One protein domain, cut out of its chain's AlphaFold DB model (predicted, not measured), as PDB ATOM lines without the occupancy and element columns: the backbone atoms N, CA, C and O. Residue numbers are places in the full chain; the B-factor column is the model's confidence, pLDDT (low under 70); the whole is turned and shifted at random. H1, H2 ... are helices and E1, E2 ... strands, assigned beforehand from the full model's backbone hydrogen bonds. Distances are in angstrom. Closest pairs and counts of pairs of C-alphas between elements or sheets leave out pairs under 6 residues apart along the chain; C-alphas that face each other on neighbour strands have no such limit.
ATOM      1  N   TYR A 223     611.080 324.419 472.393       92.81
ATOM      2  CA  TYR A 223     612.118 323.398 472.311       92.81
ATOM      3  C   TYR A 223     612.202 322.817 470.903       92.81
ATOM      4  O   TYR A 223     611.194 322.652 470.225       92.81
ATOM      5  N   ILE A 224     613.415 322.469 470.482       86.94
ATOM      6  CA  ILE A 224     613.672 321.791 469.210       86.94
ATOM      7  C   ILE A 224     614.431 320.489 469.463       86.94
ATOM      8  O   ILE A 224     615.400 320.470 470.225       86.94
ATOM      9  N   TYR A 225     613.975 319.396 468.854       84.31
ATOM     10  CA  TYR A 225     614.665 318.107 468.875       84.31
ATOM     11  C   TYR A 225     615.708 318.063 467.759       84.31
ATOM     12  O   TYR A 225     615.399 318.406 466.620       84.31
ATOM     13  N   THR A 226     616.942 317.677 468.071       85.75
ATOM     14  CA  THR A 226     618.072 317.792 467.134       85.75
ATOM     15  C   THR A 226     618.671 316.441 466.757       85.75
ATOM     16  O   THR A 226     618.389 315.421 467.385       85.75
ATOM     17  N   ASN A 227     619.552 316.436 465.752       79.62
ATOM     18  CA  ASN A 227     620.217 315.225 465.257       79.62
ATOM     19  C   ASN A 227     621.097 314.522 466.309       79.62
ATOM     20  O   ASN A 227     621.475 313.370 466.110       79.62
ATOM     21  N   ASP A 228     621.442 315.191 467.419       85.19
ATOM     22  CA  ASP A 228     622.183 314.578 468.530       85.19
ATOM     23  C   ASP A 228     621.290 313.795 469.513       85.19
ATOM     24  O   ASP A 228     621.786 313.264 470.511       85.19
ATOM     25  N   GLY A 229     619.988 313.722 469.222       84.12
ATOM     26  CA  GLY A 229     618.992 313.008 470.008       84.12
ATOM     27  C   GLY A 229     618.413 313.806 471.177       84.12
ATOM     28  O   GLY A 229     617.740 313.214 472.022       84.12
ATOM     29  N   LYS A 230     618.670 315.122 471.267       92.69
ATOM     30  CA  LYS A 230     618.234 315.955 472.400       92.69
ATOM     31  C   LYS A 230     617.284 317.075 472.015       92.69
ATOM     32  O   LYS A 230     617.421 317.701 470.966       92.69
ATOM     33  N   TYR A 231     616.413 317.405 472.965       94.25
ATOM     34  CA  TYR A 231     615.660 318.649 473.015       94.25
ATOM     35  C   TYR A 231     616.527 319.798 473.529       94.25
ATOM     36  O   TYR A 231     617.144 319.714 474.598       94.25
ATOM     37  N   TYR A 232     616.509 320.907 472.801       94.69
ATOM     38  CA  TYR A 232     617.167 322.155 473.152       94.69
ATOM     39  C   TYR A 232     616.136 323.256 473.334       94.69
ATOM     40  O   TYR A 232     615.351 323.521 472.428       94.69
ATOM     41  N   LYS A 233     616.182 323.943 474.478       94.81
ATOM     42  CA  LYS A 233     615.426 325.182 474.650       94.81
ATOM     43  C   LYS A 233     616.020 326.261 473.756       94.81
ATOM     44  O   LYS A 233     617.224 326.521 473.839       94.81
ATOM     45  N   TYR A 234     615.185 326.927 472.976       92.94
ATOM     46  CA  TYR A 234     615.567 328.121 472.236       92.94
ATOM     47  C   TYR A 234     614.860 329.352 472.801       92.94
ATOM     48  O   TYR A 234     613.793 329.269 473.408       92.94
ATOM     49  N   ASN A 235     615.511 330.503 472.679       89.94
ATOM     50  CA  ASN A 235     614.999 331.790 473.146       89.94
ATOM     51  C   ASN A 235     614.678 332.741 471.988       89.94
ATOM     52  O   ASN A 235     614.086 333.794 472.217       89.94
ATOM     53  N   TYR A 236     615.073 332.378 470.768       91.50
ATOM     54  CA  TYR A 236     614.757 333.104 469.550       91.50
ATOM     55  C   TYR A 236     614.781 332.146 468.350       91.50
ATOM     56  O   TYR A 236     615.592 331.222 468.313       91.50
ATOM     57  N   GLU A 237     613.890 332.361 467.386       89.88
ATOM     58  CA  GLU A 237     613.768 331.561 466.165       89.88
ATOM     59  C   GLU A 237     613.565 332.493 464.971       89.88
ATOM     60  O   GLU A 237     612.760 333.426 465.033       89.88
ATOM     61  N   ILE A 238     614.285 332.236 463.880       84.94
ATOM     62  CA  ILE A 238     614.076 332.907 462.596       84.94
ATOM     63  C   ILE A 238     614.461 331.973 461.452       84.94
ATOM     64  O   ILE A 238     615.551 331.409 461.457       84.94
ATOM     65  N   ASN A 239     613.588 331.835 460.450       78.62
ATOM     66  CA  ASN A 239     613.826 330.992 459.270       78.62
ATOM     67  C   ASN A 239     614.290 329.564 459.630       78.62
ATOM     68  O   ASN A 239     615.275 329.095 459.068       78.62
ATOM     69  N   GLU A 240     613.625 328.920 460.601       80.88
ATOM     70  CA  GLU A 240     613.958 327.565 461.094       80.88
ATOM     71  C   GLU A 240     615.372 327.433 461.700       80.88
ATOM     72  O   GLU A 240     615.885 326.332 461.908       80.88
ATOM     73  N   VAL A 241     616.006 328.564 462.022       87.69
ATOM     74  CA  VAL A 241     617.234 328.622 462.811       87.69
ATOM     75  C   VAL A 241     616.885 329.017 464.236       87.69
ATOM     76  O   VAL A 241     616.293 330.071 464.483       87.69
ATOM     77  N   TYR A 242     617.301 328.181 465.180       91.88
ATOM     78  CA  TYR A 242     616.988 328.328 466.593       91.88
ATOM     79  C   TYR A 242     618.223 328.791 467.360       91.88
ATOM     80  O   TYR A 242     619.280 328.158 467.331       91.88
ATOM     81  N   PHE A 243     618.082 329.895 468.077       94.69
ATOM     82  CA  PHE A 243     619.118 330.462 468.926       94.69
ATOM     83  C   PHE A 243     618.819 330.071 470.362       94.69
ATOM     84  O   PHE A 243     617.731 330.322 470.886       94.69
ATOM     85  N   CYS A 244     619.792 329.419 470.979       93.69
ATOM     86  CA  CYS A 244     619.663 328.796 472.280       93.69
ATOM     87  C   CYS A 244     620.583 329.469 473.309       93.69
ATOM     88  O   CYS A 244     621.667 329.968 472.964       93.69
ATOM     89  N   PRO A 245     620.229 329.402 474.607       89.88
ATOM     90  CA  PRO A 245     621.127 329.807 475.678       89.88
ATOM     91  C   PRO A 245     622.482 329.087 475.603       89.88
ATOM     92  O   PRO A 245     622.605 327.986 475.066       89.88
ATOM     93  N   ASN A 246     623.501 329.674 476.233       89.00
ATOM     94  CA  ASN A 246     624.883 329.167 476.234       89.00
ATOM     95  C   ASN A 246     625.579 329.195 474.861       89.00
ATOM     96  O   ASN A 246     626.454 328.369 474.610       89.00
ATOM     97  N   ASN A 247     625.235 330.169 474.011       94.12
ATOM     98  CA  ASN A 247     625.853 330.390 472.701       94.12
ATOM     99  C   ASN A 247     625.743 329.176 471.766       94.12
ATOM    100  O   ASN A 247     626.739 328.701 471.210       94.12
ATOM    101  N   ILE A 248     624.525 328.664 471.612       95.75
ATOM    102  CA  ILE A 248     624.236 327.543 470.724       95.75
ATOM    103  C   ILE A 248     623.301 328.032 469.622       95.75
ATOM    104  O   ILE A 248     622.333 328.735 469.899       95.75
ATOM    105  N   ILE A 249     623.603 327.656 468.385       96.38
ATOM    106  CA  ILE A 249     622.725 327.839 467.230       96.38
ATOM    107  C   ILE A 249     622.382 326.455 466.701       96.38
ATOM    108  O   ILE A 249     623.269 325.611 466.557       96.38
ATOM    109  N   ILE A 250     621.106 326.227 466.423       91.62
ATOM    110  CA  ILE A 250     620.618 325.021 465.771       91.62
ATOM    111  C   ILE A 250     620.126 325.423 464.394       91.62
ATOM    112  O   ILE A 250     619.208 326.230 464.271       91.62
ATOM    113  N   ASP A 251     620.761 324.870 463.373       87.94
ATOM    114  CA  ASP A 251     620.467 325.136 461.969       87.94
ATOM    115  C   ASP A 251     620.403 323.791 461.249       87.94
ATOM    116  O   ASP A 251     621.300 322.960 461.412       87.94
ATOM    117  N   ASN A 252     619.315 323.537 460.518       80.06
ATOM    118  CA  ASN A 252     619.049 322.242 459.884       80.06
ATOM    119  C   ASN A 252     619.182 321.060 460.871       80.06
ATOM    120  O   ASN A 252     619.768 320.021 460.556       80.06
ATOM    121  N   LEU A 253     618.683 321.245 462.103       79.25
ATOM    122  CA  LEU A 253     618.778 320.293 463.224       79.25
ATOM    123  C   LEU A 253     620.217 319.948 463.667       79.25
ATOM    124  O   LEU A 253     620.413 319.069 464.512       79.25
ATOM    125  N   GLY A 254     621.232 320.625 463.124       83.06
ATOM    126  CA  GLY A 254     622.629 320.520 463.531       83.06
ATOM    127  C   GLY A 254     622.945 321.456 464.693       83.06
ATOM    128  O   GLY A 254     622.561 322.621 464.682       83.06
ATOM    129  N   VAL A 255     623.660 320.961 465.706       93.88
ATOM    130  CA  VAL A 255     624.012 321.740 466.904       93.88
ATOM    131  C   VAL A 255     625.370 322.423 466.721       93.88
ATOM    132  O   VAL A 255     626.415 321.771 466.734       93.88
ATOM    133  N   HIS A 256     625.376 323.752 466.647       96.06
ATOM    134  CA  HIS A 256     626.582 324.573 466.531       96.06
ATOM    135  C   HIS A 256     626.856 325.309 467.845       96.06
ATOM    136  O   HIS A 256     626.120 326.212 468.240       96.06
ATOM    137  N   LYS A 257     627.933 324.927 468.540       96.38
ATOM    138  CA  LYS A 257     628.339 325.540 469.815       96.38
ATOM    139  C   LYS A 257     629.444 326.560 469.588       96.38
ATOM    140  O   LYS A 257     630.457 326.240 468.969       96.38
ATOM    141  N   TYR A 258     629.284 327.749 470.157       96.62
ATOM    142  CA  TYR A 258     630.268 328.822 470.067       96.62
ATOM    143  C   TYR A 258     630.975 329.024 471.416       96.62
ATOM    144  O   TYR A 258     630.302 329.177 472.440       96.62
ATOM    145  N   PRO A 259     632.321 329.058 471.446       96.44
ATOM    146  CA  PRO A 259     633.065 329.210 472.691       96.44
ATOM    147  C   PRO A 259     632.734 330.527 473.427       96.44
ATOM    148  O   PRO A 259     632.874 331.606 472.838       96.44
ATOM    149  N   PRO A 260     632.286 330.486 474.698       92.94
ATOM    150  CA  PRO A 260     631.820 331.667 475.433       92.94
ATOM    151  C   PRO A 260     632.917 332.677 475.784       92.94
ATOM    152  O   PRO A 260     632.615 333.829 476.086       92.94
ATOM    153  N   GLU A 261     634.183 332.273 475.741       93.25
ATOM    154  CA  GLU A 261     635.340 333.156 475.881       93.25
ATOM    155  C   GLU A 261     635.569 334.049 474.654       93.25
ATOM    156  O   GLU A 261     636.292 335.040 474.745       93.25
ATOM    157  N   GLN A 262     634.973 333.703 473.511       96.50
ATOM    158  CA  GLN A 262     635.108 334.458 472.269       96.50
ATOM    159  C   GLN A 262     633.786 335.032 471.780       96.50
ATOM    160  O   GLN A 262     633.802 336.110 471.203       96.50
ATOM    161  N   TYR A 263     632.659 334.362 472.003       97.12
ATOM    162  CA  TYR A 263     631.393 334.768 471.404       97.12
ATOM    163  C   TYR A 263     630.322 335.068 472.444       97.12
ATOM    164  O   TYR A 263     630.277 334.473 473.522       97.12
ATOM    165  N   ILE A 264     629.406 335.961 472.087       95.88
ATOM    166  CA  ILE A 264     628.103 336.098 472.736       95.88
ATOM    167  C   ILE A 264     627.048 336.077 471.640       95.88
ATOM    168  O   ILE A 264     627.114 336.873 470.705       95.88
ATOM    169  N   ILE A 265     626.085 335.174 471.778       96.06
ATOM    170  CA  ILE A 265     624.950 335.062 470.862       96.06
ATOM    171  C   ILE A 265     623.720 335.625 471.553       96.06
ATOM    172  O   ILE A 265     623.426 335.219 472.680       96.06
ATOM    173  N   PHE A 266     623.034 336.554 470.897       94.56
ATOM    174  CA  PHE A 266     621.807 337.182 471.379       94.56
ATOM    175  C   PHE A 266     620.886 337.497 470.204       94.56
ATOM    176  O   PHE A 266     621.350 337.989 469.178       94.56
ATOM    177  N   ASP A 267     619.592 337.207 470.343       92.31
ATOM    178  CA  ASP A 267     618.654 337.130 469.213       92.31
ATOM    179  C   ASP A 267     619.299 336.371 468.028       92.31
ATOM    180  O   ASP A 267     619.763 335.251 468.215       92.31
ATOM    181  N   TYR A 268     619.403 336.992 466.848       93.56
ATOM    182  CA  TYR A 268     620.059 336.475 465.636       93.56
ATOM    183  C   TYR A 268     621.458 337.078 465.397       93.56
ATOM    184  O   TYR A 268     622.019 336.986 464.298       93.56
ATOM    185  N   TYR A 269     622.032 337.713 466.421       96.00
ATOM    186  CA  TYR A 269     623.342 338.349 466.374       96.00
ATOM    187  C   TYR A 269     624.425 337.487 467.014       96.00
ATOM    188  O   TYR A 269     624.228 336.842 468.045       96.00
ATOM    189  N   ILE A 270     625.618 337.556 466.429       96.50
ATOM    190  CA  ILE A 270     626.841 336.972 466.972       96.50
ATOM    191  C   ILE A 270     627.838 338.107 467.197       96.50
ATOM    192  O   ILE A 270     628.327 338.713 466.239       96.50
ATOM    193  N   LEU A 271     628.144 338.383 468.463       97.44
ATOM    194  CA  LEU A 271     629.232 339.268 468.868       97.44
ATOM    195  C   LEU A 271     630.510 338.448 469.055       97.44
ATOM    196  O   LEU A 271     630.572 337.608 469.951       97.44
ATOM    197  N   ASP A 272     631.532 338.727 468.248       97.19
ATOM    198  CA  ASP A 272     632.890 338.213 468.447       97.19
ATOM    199  C   ASP A 272     633.683 339.200 469.315       97.19
ATOM    200  O   ASP A 272     633.933 340.340 468.927       97.19
ATOM    201  N   LEU A 273     634.084 338.759 470.505       96.56
ATOM    202  CA  LEU A 273     634.814 339.537 471.504       96.56
ATOM    203  C   LEU A 273     636.280 339.784 471.122       96.56
ATOM    204  O   LEU A 273     636.864 340.774 471.568       96.56
ATOM    205  N   LYS A 274     636.886 338.901 470.317       95.31
ATOM    206  CA  LYS A 274     638.281 339.025 469.863       95.31
ATOM    207  C   LYS A 274     638.371 339.904 468.624       95.31
ATOM    208  O   LYS A 274     639.176 340.832 468.600       95.31
ATOM    209  N   ALA A 275     637.538 339.624 467.622       95.88
ATOM    210  CA  ALA A 275     637.450 340.424 466.403       95.88
ATOM    211  C   ALA A 275     636.748 341.771 466.644       95.88
ATOM    212  O   ALA A 275     636.950 342.706 465.876       95.88
ATOM    213  N   LYS A 276     635.967 341.878 467.729       95.62
ATOM    214  CA  LYS A 276     635.185 343.063 468.122       95.62
ATOM    215  C   LYS A 276     634.178 343.470 467.049       95.62
ATOM    216  O   LYS A 276     634.003 344.646 466.743       95.62
ATOM    217  N   THR A 277     633.507 342.476 466.484       95.50
ATOM    218  CA  THR A 277     632.521 342.647 465.414       95.50
ATOM    219  C   THR A 277     631.189 342.044 465.817       95.50
ATOM    220  O   THR A 277     631.152 340.987 466.448       95.50
ATOM    221  N   ILE A 278     630.098 342.671 465.385       96.00
ATOM    222  CA  ILE A 278     628.759 342.085 465.434       96.00
ATOM    223  C   ILE A 278     628.413 341.604 464.029       96.00
ATOM    224  O   ILE A 278     628.637 342.307 463.046       96.00
ATOM    225  N   THR A 279     627.883 340.393 463.928       95.38
ATOM    226  CA  THR A 279     627.400 339.805 462.674       95.38
ATOM    227  C   THR A 279     626.007 339.222 462.873       95.38
ATOM    228  O   THR A 279     625.547 339.089 464.005       95.38
ATOM    229  N   ILE A 280     625.328 338.903 461.773       94.69
ATOM    230  CA  ILE A 280     624.022 338.233 461.772       94.69
ATOM    231  C   ILE A 280     624.158 336.795 461.292       94.69
ATOM    232  O   ILE A 280     624.989 336.496 460.426       94.69
ATOM    233  N   TYR A 281     623.294 335.934 461.813       91.69
ATOM    234  CA  TYR A 281     623.126 334.564 461.358       91.69
ATOM    235  C   TYR A 281     621.632 334.247 461.203       91.69
ATOM    236  O   TYR A 281     620.848 334.706 462.026       91.69
ATOM    237  N   PRO A 282     621.221 333.457 460.200       84.81
ATOM    238  CA  PRO A 282     621.944 333.164 458.962       84.81
ATOM    239  C   PRO A 282     622.118 334.423 458.088       84.81
ATOM    240  O   PRO A 282     621.193 335.198 457.856       84.81
ATOM    241  N   LYS A 283     623.333 334.637 457.569       79.81
ATOM    242  CA  LYS A 283     623.733 335.905 456.924       79.81
ATOM    243  C   LYS A 283     622.978 336.232 455.626       79.81
ATOM    244  O   LYS A 283     622.794 337.402 455.312       79.81
ATOM    245  N   CYS A 284     622.599 335.223 454.843       67.88
ATOM    246  CA  CYS A 284     622.080 335.420 453.484       67.88
ATOM    247  C   CYS A 284     620.561 335.639 453.412       67.88
ATOM    248  O   CYS A 284     620.069 336.069 452.372       67.88
ATOM    249  N   THR A 285     619.820 335.348 454.481       74.38
ATOM    250  CA  THR A 285     618.347 335.403 454.482       74.38
ATOM    251  C   THR A 285     617.799 336.609 455.241       74.38
ATOM    252  O   THR A 285     616.665 337.014 455.006       74.38
ATOM    253  N   ILE A 286     618.610 337.224 456.106       81.56
ATOM    254  CA  ILE A 286     618.203 338.341 456.955       81.56
ATOM    255  C   ILE A 286     618.770 339.646 456.397       81.56
ATOM    256  O   ILE A 286     619.979 339.801 456.208       81.56
ATOM    257  N   ARG A 287     617.889 340.619 456.153       88.31
ATOM    258  CA  ARG A 287     618.282 341.993 455.824       88.31
ATOM    259  C   ARG A 287     618.213 342.837 457.086       88.31
ATOM    260  O   ARG A 287     617.146 343.328 457.416       88.31
ATOM    261  N   ASP A 288     619.351 343.017 457.748       93.19
ATOM    262  CA  ASP A 288     619.472 343.914 458.896       93.19
ATOM    263  C   ASP A 288     620.670 344.857 458.730       93.19
ATOM    264  O   ASP A 288     621.760 344.448 458.305       93.19
ATOM    265  N   SER A 289     620.463 346.142 459.009       94.69
ATOM    266  CA  SER A 289     621.497 347.167 458.870       94.69
ATOM    267  C   SER A 289     622.349 347.371 460.122       94.69
ATOM    268  O   SER A 289     623.461 347.882 459.989       94.69
ATOM    269  N   PHE A 290     621.884 346.976 461.311       95.06
ATOM    270  CA  PHE A 290     622.558 347.245 462.586       95.06
ATOM    271  C   PHE A 290     624.031 346.800 462.607       95.06
ATOM    272  O   PHE A 290     624.885 347.649 462.874       95.06
ATOM    273  N   PRO A 291     624.402 345.563 462.215       94.44
ATOM    274  CA  PRO A 291     625.805 345.135 462.225       94.44
ATOM    275  C   PRO A 291     626.739 346.032 461.407       94.44
ATOM    276  O   PRO A 291     627.902 346.193 461.753       94.44
ATOM    277  N   LYS A 292     626.236 346.635 460.319       92.38
ATOM    278  CA  LYS A 292     627.026 347.511 459.437       92.38
ATOM    279  C   LYS A 292     627.267 348.892 460.042       92.38
ATOM    280  O   LYS A 292     628.198 349.574 459.630       92.38
ATOM    281  N   THR A 293     626.423 349.309 460.984       91.81
ATOM    282  CA  THR A 293     626.571 350.591 461.689       91.81
ATOM    283  C   THR A 293     627.598 350.508 462.819       91.81
ATOM    284  O   THR A 293     628.240 351.503 463.150       91.81
ATOM    285  N   VAL A 294     627.826 349.305 463.351       90.31
ATOM    286  CA  VAL A 294     628.774 349.051 464.434       90.31
ATOM    287  C   VAL A 294     630.153 348.727 463.856       90.31
ATOM    288  O   VAL A 294     630.448 347.595 463.481       90.31
ATOM    289  N   THR A 295     631.011 349.741 463.791       87.62
ATOM    290  CA  THR A 295     632.368 349.663 463.223       87.62
ATOM    291  C   THR A 295     633.406 350.223 464.189       87.62
ATOM    292  O   THR A 295     633.094 351.090 465.008       87.62
ATOM    293  N   ASP A 296     634.647 349.741 464.067       89.31
ATOM    294  CA  ASP A 296     635.821 350.252 464.790       89.31
ATOM    295  C   ASP A 296     635.711 350.180 466.324       89.31
ATOM    296  O   ASP A 296     636.135 351.086 467.044       89.31
ATOM    297  N   ILE A 297     635.141 349.088 466.850       93.31
ATOM    298  CA  ILE A 297     635.068 348.870 468.300       93.31
ATOM    299  C   ILE A 297     636.489 348.705 468.860       93.31
ATOM    300  O   ILE A 297     637.195 347.737 468.567       93.31
ATOM    301  N   SER A 298     636.900 349.624 469.731       93.06
ATOM    302  CA  SER A 298     638.212 349.610 470.381       93.06
ATOM    303  C   SER A 298     638.236 348.683 471.596       93.06
ATOM    304  O   SER A 298     639.234 347.996 471.834       93.06
ATOM    305  N   GLN A 299     637.130 348.594 472.340       93.94
ATOM    306  CA  GLN A 299     637.018 347.776 473.545       93.94
ATOM    307  C   GLN A 299     635.584 347.297 473.780       93.94
ATOM    308  O   GLN A 299     634.623 348.020 473.537       93.94
ATOM    309  N   ILE A 300     635.451 346.095 474.341       95.81
ATOM    310  CA  ILE A 300     634.185 345.556 474.838       95.81
ATOM    311  C   ILE A 300     634.324 345.324 476.343       95.81
ATOM    312  O   ILE A 300     635.317 344.760 476.801       95.81
ATOM    313  N   SER A 301     633.333 345.757 477.114       95.25
ATOM    314  CA  SER A 301     633.204 345.445 478.539       95.25
ATOM    315  C   SER A 301     631.886 344.729 478.799       95.25
ATOM    316  O   SER A 301     630.883 344.995 478.135       95.25
ATOM    317  N   ILE A 302     631.900 343.802 479.753       96.50
ATOM    318  CA  ILE A 302     630.744 342.984 480.102       96.50
ATOM    319  C   ILE A 302     630.576 343.035 481.616       96.50
ATOM    320  O   ILE A 302     631.469 342.622 482.355       96.50
ATOM    321  N   LEU A 303     629.420 343.508 482.067       95.62
ATOM    322  CA  LEU A 303     629.026 343.518 483.470       95.62
ATOM    323  C   LEU A 303     627.883 342.519 483.668       95.62
ATOM    324  O   LEU A 303     626.885 342.572 482.952       95.62
ATOM    325  N   LYS A 304     628.025 341.606 484.631       93.75
ATOM    326  CA  LYS A 304     626.930 340.737 485.079       93.75
ATOM    327  C   LYS A 304     626.278 341.370 486.302       93.75
ATOM    328  O   LYS A 304     626.971 341.643 487.281       93.75
ATOM    329  N   ASN A 305     624.976 341.589 486.232       90.75
ATOM    330  CA  ASN A 305     624.188 342.154 487.316       90.75
ATOM    331  C   ASN A 305     623.681 341.044 488.252       90.75
ATOM    332  O   ASN A 305     623.716 339.857 487.918       90.75
ATOM    333  N   SER A 306     623.207 341.426 489.440       87.62
ATOM    334  CA  SER A 306     622.702 340.495 490.462       87.62
ATOM    335  C   SER A 306     621.417 339.764 490.063       87.62
ATOM    336  O   SER A 306     621.107 338.724 490.631       87.62
ATOM    337  N   ASP A 307     620.673 340.302 489.102       87.88
ATOM    338  CA  ASP A 307     619.425 339.756 488.556       87.88
ATOM    339  C   ASP A 307     619.653 338.833 487.340       87.88
ATOM    340  O   ASP A 307     618.735 338.592 486.561       87.88
ATOM    341  N   ASN A 308     620.884 338.337 487.154       86.25
ATOM    342  CA  ASN A 308     621.338 337.546 486.004       86.25
ATOM    343  C   ASN A 308     621.311 338.271 484.648       86.25
ATOM    344  O   ASN A 308     621.629 337.649 483.627       86.25
ATOM    345  N   THR A 309     621.003 339.572 484.603       94.31
ATOM    346  CA  THR A 309     621.162 340.353 483.373       94.31
ATOM    347  C   THR A 309     622.638 340.628 483.086       94.31
ATOM    348  O   THR A 309     623.507 340.614 483.969       94.31
ATOM    349  N   ARG A 310     622.950 340.854 481.812       95.25
ATOM    350  CA  ARG A 310     624.301 341.134 481.331       95.25
ATOM    351  C   ARG A 310     624.296 342.411 480.516       95.25
ATOM    352  O   ARG A 310     623.677 342.465 479.459       95.25
ATOM    353  N   LEU A 311     625.030 343.411 480.979       97.31
ATOM    354  CA  LEU A 311     625.246 344.649 480.247       97.31
ATOM    355  C   LEU A 311     626.535 344.544 479.436       97.31
ATOM    356  O   LEU A 311     627.627 344.418 479.996       97.31
ATOM    357  N   ILE A 312     626.407 344.619 478.119       97.31
ATOM    358  CA  ILE A 312     627.525 344.709 477.183       97.31
ATOM    359  C   ILE A 312     627.695 346.179 476.818       97.31
ATOM    360  O   ILE A 312     626.725 346.820 476.420       97.31
ATOM    361  N   LYS A 313     628.916 346.706 476.924       96.31
ATOM    362  CA  LYS A 313     629.278 348.011 476.359       96.31
ATOM    363  C   LYS A 313     630.387 347.828 475.337       96.31
ATOM    364  O   LYS A 313     631.451 347.318 475.694       96.31
ATOM    365  N   ALA A 314     630.140 348.242 474.102       95.75
ATOM    366  CA  ALA A 314     631.127 348.252 473.028       95.75
ATOM    367  C   ALA A 314     631.493 349.705 472.721       95.75
ATOM    368  O   ALA A 314     630.645 350.476 472.282       95.75
ATOM    369  N   TYR A 315     632.741 350.063 473.005       94.81
ATOM    370  CA  TYR A 315     633.267 351.416 472.885       94.81
ATOM    371  C   TYR A 315     633.906 351.634 471.519       94.81
ATOM    372  O   TYR A 315     634.697 350.808 471.057       94.81
ATOM    373  N   LYS A 316     633.616 352.784 470.926       89.94
ATOM    374  CA  LYS A 316     634.344 353.391 469.815       89.94
ATOM    375  C   LYS A 316     635.141 354.566 470.396       89.94
ATOM    376  O   LYS A 316     634.672 355.192 471.330       89.94
ATOM    377  N   ASN A 317     636.377 354.783 469.944       77.12
ATOM    378  CA  ASN A 317     637.245 355.945 470.244       77.12
ATOM    379  C   ASN A 317     637.113 356.630 471.638       77.12
ATOM    380  O   ASN A 317     636.151 357.330 471.929       77.12
ATOM    381  N   ASN A 318     638.151 356.541 472.483       70.44
ATOM    382  CA  ASN A 318     638.275 357.314 473.740       70.44
ATOM    383  C   ASN A 318     637.124 357.171 474.771       70.44
ATOM    384  O   ASN A 318     636.990 358.013 475.651       70.44
ATOM    385  N   TYR A 319     636.342 356.085 474.725       74.75
ATOM    386  CA  TYR A 319     635.296 355.703 475.698       74.75
ATOM    387  C   TYR A 319     634.038 356.591 475.781       74.75
ATOM    388  O   TYR A 319     633.120 356.251 476.534       74.75
ATOM    389  N   GLU A 320     633.952 357.681 475.020       82.06
ATOM    390  CA  GLU A 320     632.764 358.550 474.991       82.06
ATOM    391  C   GLU A 320     631.681 358.028 474.035       82.06
ATOM    392  O   GLU A 320     630.488 358.106 474.340       82.06
ATOM    393  N   GLU A 321     632.093 357.425 472.921       90.81
ATOM    394  CA  GLU A 321     631.221 356.773 471.946       90.81
ATOM    395  C   GLU A 321     631.085 355.286 472.290       90.81
ATOM    396  O   GLU A 321     632.067 354.555 472.423       90.81
ATOM    397  N   TYR A 322     629.864 354.805 472.479       94.12
ATOM    398  CA  TYR A 322     629.589 353.415 472.792       94.12
ATOM    399  C   TYR A 322     628.152 353.011 472.476       94.12
ATOM    400  O   TYR A 322     627.195 353.779 472.599       94.12
ATOM    401  N   ILE A 323     627.992 351.726 472.187       96.56
ATOM    402  CA  ILE A 323     626.692 351.064 472.244       96.56
ATOM    403  C   ILE A 323     626.563 350.304 473.563       96.56
ATOM    404  O   ILE A 323     627.556 349.790 474.094       96.56
ATOM    405  N   THR A 324     625.344 350.203 474.090       97.25
ATOM    406  CA  THR A 324     625.041 349.296 475.202       97.25
ATOM    407  C   THR A 324     623.923 348.339 474.853       97.25
ATOM    408  O   THR A 324     622.882 348.766 474.360       97.25
ATOM    409  N   ILE A 325     624.117 347.070 475.189       97.81
ATOM    410  CA  ILE A 325     623.143 345.999 474.993       97.81
ATOM    411  C   ILE A 325     622.906 345.353 476.356       97.81
ATOM    412  O   ILE A 325     623.827 344.755 476.921       97.81
ATOM    413  N   LEU A 326     621.702 345.500 476.908       97.81
ATOM    414  CA  LEU A 326     621.296 344.786 478.114       97.81
ATOM    415  C   LEU A 326     620.598 343.493 477.709       97.81
ATOM    416  O   LEU A 326     619.537 343.521 477.086       97.81
ATOM    417  N   LEU A 327     621.190 342.370 478.091       95.81
ATOM    418  CA  LEU A 327     620.655 341.041 477.854       95.81
ATOM    419  C   LEU A 327     620.068 340.460 479.138       95.81
ATOM    420  O   LEU A 327     620.619 340.666 480.222       95.81
ATOM    421  N   ASN A 328     618.997 339.680 479.021       92.62
ATOM    422  CA  ASN A 328     618.542 338.831 480.122       92.62
ATOM    423  C   ASN A 328     619.396 337.552 480.254       92.62
ATOM    424  O   ASN A 328     620.332 337.315 479.489       92.62
ATOM    425  N   GLU A 329     619.047 336.697 481.216       87.81
ATOM    426  CA  GLU A 329     619.728 335.418 481.476       87.81
ATOM    427  C   GLU A 329     619.724 334.434 480.290       87.81
ATOM    428  O   GLU A 329     620.584 333.558 480.211       87.81
ATOM    429  N   ASN A 330     618.793 334.610 479.347       87.31
ATOM    430  CA  ASN A 330     618.658 333.812 478.129       87.31
ATOM    431  C   ASN A 330     619.244 334.518 476.897       87.31
ATOM    432  O   ASN A 330     618.957 334.107 475.782       87.31
ATOM    433  N   ASN A 331     620.048 335.571 477.074       91.12
ATOM    434  CA  ASN A 331     620.618 336.379 475.992       91.12
ATOM    435  C   ASN A 331     619.578 337.036 475.054       91.12
ATOM    436  O   ASN A 331     619.861 337.270 473.884       91.12
ATOM    437  N   ILE A 332     618.384 337.361 475.547       92.19
ATOM    438  CA  ILE A 332     617.415 338.190 474.811       92.19
ATOM    439  C   ILE A 332     617.706 339.664 475.098       92.19
ATOM    440  O   ILE A 332     617.956 340.022 476.255       92.19
ATOM    441  N   ILE A 333     617.636 340.522 474.076       95.19
ATOM    442  CA  ILE A 333     617.846 341.969 474.228       95.19
ATOM    443  C   ILE A 333     616.650 342.617 474.942       95.19
ATOM    444  O   ILE A 333     615.523 342.571 474.452       95.19
ATOM    445  N   LEU A 334     616.906 343.251 476.089       95.69
ATOM    446  CA  LEU A 334     615.918 344.014 476.861       95.69
ATOM    447  C   LEU A 334     616.028 345.518 476.607       95.69
ATOM    448  O   LEU A 334     615.019 346.191 476.399       95.69
ATOM    449  N   GLU A 335     617.252 346.044 476.623       97.81
ATOM    450  CA  GLU A 335     617.525 347.464 476.410       97.81
ATOM    451  C   GLU A 335     618.666 347.636 475.417       97.81
ATOM    452  O   GLU A 335     619.652 346.892 475.447       97.81
ATOM    453  N   PHE A 336     618.545 348.646 474.565       98.06
ATOM    454  CA  PHE A 336     619.573 349.000 473.604       98.06
ATOM    455  C   PHE A 336     619.788 350.513 473.577       98.06
ATOM    456  O   PHE A 336     618.835 351.294 473.536       98.06
ATOM    457  N   LYS A 337     621.057 350.919 473.595       97.88
ATOM    458  CA  LYS A 337     621.480 352.312 473.452       97.88
ATOM    459  C   LYS A 337     622.569 352.409 472.405       97.88
ATOM    460  O   LYS A 337     623.518 351.627 472.450       97.88
ATOM    461  N   ASP A 338     622.485 353.427 471.566       96.50
ATOM    462  CA  ASP A 338     623.544 353.792 470.634       96.50
ATOM    463  C   ASP A 338     623.727 355.313 470.637       96.50
ATOM    464  O   ASP A 338     622.852 356.056 470.189       96.50
ATOM    465  N   ASN A 339     624.850 355.784 471.192       94.94
ATOM    466  CA  ASN A 339     625.213 357.204 471.161       94.94
ATOM    467  C   ASN A 339     626.205 357.548 470.034       94.94
ATOM    468  O   ASN A 339     626.694 358.674 469.990       94.94
ATOM    469  N   ILE A 340     626.504 356.607 469.146       93.75
ATOM    470  CA  ILE A 340     627.442 356.765 468.033       93.75
ATOM    471  C   ILE A 340     626.674 357.183 466.781       93.75
ATOM    472  O   ILE A 340     627.085 358.077 466.040       93.75
ATOM    473  N   ILE A 341     625.542 356.525 466.536       95.31
ATOM    474  CA  ILE A 341     624.792 356.678 465.298       95.31
ATOM    475  C   ILE A 341     624.021 358.006 465.242       95.31
ATOM    476  O   ILE A 341     623.414 358.457 466.215       95.31
ATOM    477  N   THR A 342     624.038 358.640 464.069       96.19
ATOM    478  CA  THR A 342     623.327 359.904 463.803       96.19
ATOM    479  C   THR A 342     622.138 359.736 462.859       96.19
ATOM    480  O   THR A 342     621.245 360.583 462.840       96.19
ATOM    481  N   GLU A 343     622.067 358.624 462.128       97.50
ATOM    482  CA  GLU A 343     620.963 358.283 461.232       97.50
ATOM    483  C   GLU A 343     620.631 356.798 461.367       97.50
ATOM    484  O   GLU A 343     621.531 355.968 461.269       97.50
ATOM    485  N   LEU A 344     619.360 356.448 461.572       97.31
ATOM    486  CA  LEU A 344     618.912 355.055 461.665       97.31
ATOM    487  C   LEU A 344     618.475 354.541 460.285       97.31
ATOM    488  O   LEU A 344     617.373 354.891 459.854       97.31
ATOM    489  N   PRO A 345     619.299 353.734 459.583       95.88
ATOM    490  CA  PRO A 345     618.982 353.235 458.244       95.88
ATOM    491  C   PRO A 345     617.772 352.279 458.223       95.88
ATOM    492  O   PRO A 345     617.349 351.781 459.269       95.88
ATOM    493  N   PRO A 346     617.211 351.978 457.032       93.12
ATOM    494  CA  PRO A 346     616.149 350.984 456.896       93.12
ATOM    495  C   PRO A 346     616.573 349.600 457.409       93.12
ATOM    496  O   PRO A 346     617.686 349.151 457.135       93.12
ATOM    497  N   ASN A 347     615.635 348.883 458.033       91.62
ATOM    498  CA  ASN A 347     615.834 347.550 458.624       91.62
ATOM    499  C   ASN A 347     616.860 347.511 459.771       91.62
ATOM    500  O   ASN A 347     617.611 346.549 459.919       91.62
ATOM    501  N   TYR A 348     616.927 348.570 460.577       94.19
ATOM    502  CA  TYR A 348     617.763 348.586 461.771       94.19
ATOM    503  C   TYR A 348     617.123 347.752 462.885       94.19
ATOM    504  O   TYR A 348     616.096 348.154 463.431       94.19
ATOM    505  N   MET A 349     617.727 346.609 463.226       93.44
ATOM    506  CA  MET A 349     617.223 345.672 464.241       93.44
ATOM    507  C   MET A 349     615.798 345.164 463.964       93.44
ATOM    508  O   MET A 349     615.026 344.922 464.894       93.44
ATOM    509  N   SER A 350     615.426 344.994 462.692       87.94
ATOM    510  CA  SER A 350     614.024 344.825 462.271       87.94
ATOM    511  C   SER A 350     613.362 343.538 462.750       87.94
ATOM    512  O   SER A 350     612.138 343.475 462.800       87.94
ATOM    513  N   TYR A 351     614.146 342.515 463.091       88.38
ATOM    514  CA  TYR A 351     613.620 341.233 463.571       88.38
ATOM    515  C   TYR A 351     613.693 341.085 465.096       88.38
ATOM    516  O   TYR A 351     613.361 340.031 465.642       88.38
ATOM    517  N   THR A 352     614.141 342.117 465.816       90.25
ATOM    518  CA  THR A 352     614.186 342.066 467.277       90.25
ATOM    519  C   THR A 352     612.825 342.424 467.876       90.25
ATOM    520  O   THR A 352     612.340 343.548 467.755       90.25
ATOM    521  N   ASN A 353     612.236 341.473 468.603       87.50
ATOM    522  CA  ASN A 353     610.842 341.557 469.059       87.50
ATOM    523  C   ASN A 353     610.676 341.765 470.571       87.50
ATOM    524  O   ASN A 353     609.566 342.005 471.031       87.50
ATOM    525  N   ASN A 354     611.760 341.689 471.349       91.56
ATOM    526  CA  ASN A 354     611.709 341.670 472.819       91.56
ATOM    527  C   ASN A 354     612.267 342.930 473.499       91.56
ATOM    528  O   ASN A 354     612.187 343.046 474.725       91.56
ATOM    529  N   ILE A 355     612.812 343.879 472.729       94.69
ATOM    530  CA  ILE A 355     613.361 345.119 473.286       94.69
ATOM    531  C   ILE A 355     612.250 345.926 473.950       94.69
ATOM    532  O   ILE A 355     611.220 346.207 473.344       94.69
ATOM    533  N   GLN A 356     612.504 346.347 475.186       96.62
ATOM    534  CA  GLN A 356     611.604 347.160 475.996       96.62
ATOM    535  C   GLN A 356     612.026 348.627 476.036       96.62
ATOM    536  O   GLN A 356     611.182 349.500 476.249       96.62
ATOM    537  N   LYS A 357     613.318 348.911 475.831       98.00
ATOM    538  CA  LYS A 357     613.871 350.262 475.920       98.00
ATOM    539  C   LYS A 357     614.888 350.549 474.822       98.00
ATOM    540  O   LYS A 357     615.842 349.794 474.646       98.00
TER     541      LYS A 357
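What this domain is: This is residues 223 to 357 of the 589 residues of an uncharacterized protein of Firmicutes bacterium (UniProt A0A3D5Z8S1). Four small antiparallel sheets follow one another in a row: the largest, of long strands E10 to E13, makes one end, the short sheet E7 to E9 sits in the middle, the sheet E3 to E6 comes next, and the hairpin E1 and E2 makes the far end. The one helix, H1, is a single short turn beside E9, and the tail, residues 339 to 357, loops out past H1 and comes back beside E13. The printed part has 135 residues with thirteen named strands and one named helix, H1 standing between E9 and E10 along the chain; the class is mostly strand, though the named elements hold 65 residues, under half. The sheets run in the orders E10 E11 E12 E13, E7 E8 E9, E3 E4 E5 E6 and E1 E2. The whole is compact, with a radius of gyration of the C-alphas of 14.9 A, and it spans 48 by 35 by 28 A.

Where its parts are: Begin at C-alpha 297, at (635.068, 348.870, 468.300); from there E10, residues 297 to 304, runs 20.3 A to C-alpha 304. E11, residues 310 to 316, is 19.6 A long, E12, residues 321 to 327, is 19.9 A long, and E13, residues 333 to 338, is 13.6 A long and ends at (623.544, 353.792, 470.634). Before them in the chain stands H1, residues 290 to 293. Look further back for E7, residues 263 to 266, E8, residues 269 to 272, and E9, residues 277 to 280, which is 10.2 A long. E3, residues 236 to 238, E4, residues 241 to 244, E5, residues 248 to 251, and E6, residues 254 to 257, come earlier still. The printed part opens with E1, residues 223 to 225, whose C-alpha 223 is at (612.118, 323.398, 472.311), and E2, residues 231 to 233.

How they stand to each other: Start with the sheet E10 E11 E12 E13, which is twisted and is a meander, each strand the antiparallel neighbour of the one before. Look for N 303 and O 311, 2.9 A apart, between E10 and E11; N 312 and O 325, 2.8 A, between E11 and E12; and N 324 and O 337, 2.8 A, between E12 and E13. Its edge strand E13 comes nearest to E7 at the C-alphas of Ile 333 and Phe 266, 6.8 A apart. E7 E8 E9 is a second meander, with N 264 and O 271 2.9 A apart and N 270 and O 279 2.9 A apart. H1 is on this sheet at a height of 6.3 A, over none of its strands, but only just, with 2 of its 4 C-alphas falling on E9; the closest C-alphas of H1 and E9 are those of Pro 291 and Ile 278, 5.3 A apart. H1 is too short for an O i to N i+4 pair; its one O i to N i+3 pair is within hydrogen-bond range. Move on to E3 E4 E5 E6, a third meander: N 243 and O 236 are 2.8 A apart, N 250 and O 242 2.8 A, and N 256 and O 249 2.8 A. The closest C-alphas of E4 and E7, Phe 243 and Phe 266, are 7.6 A apart. E1 and E2 form a hairpin, with N 232 and O 224 2.8 A apart, and C-alphas 233 of E2 and 244 of E4 are the closest of those two strands, at 6.1 A. E6 and E10 are apart.

The domain as a whole: The two C-alphas farthest apart are those of Gly 229 and Asn 318, 48.5 A. The printed part has no cut. The link E9 to H1, with 9 residues, is short but not tight; the other links are tight. Residues 339 to 357 hold no named element. The mean pLDDT of the printed part is 91.7, and residue 284 is the one printed residue under 70.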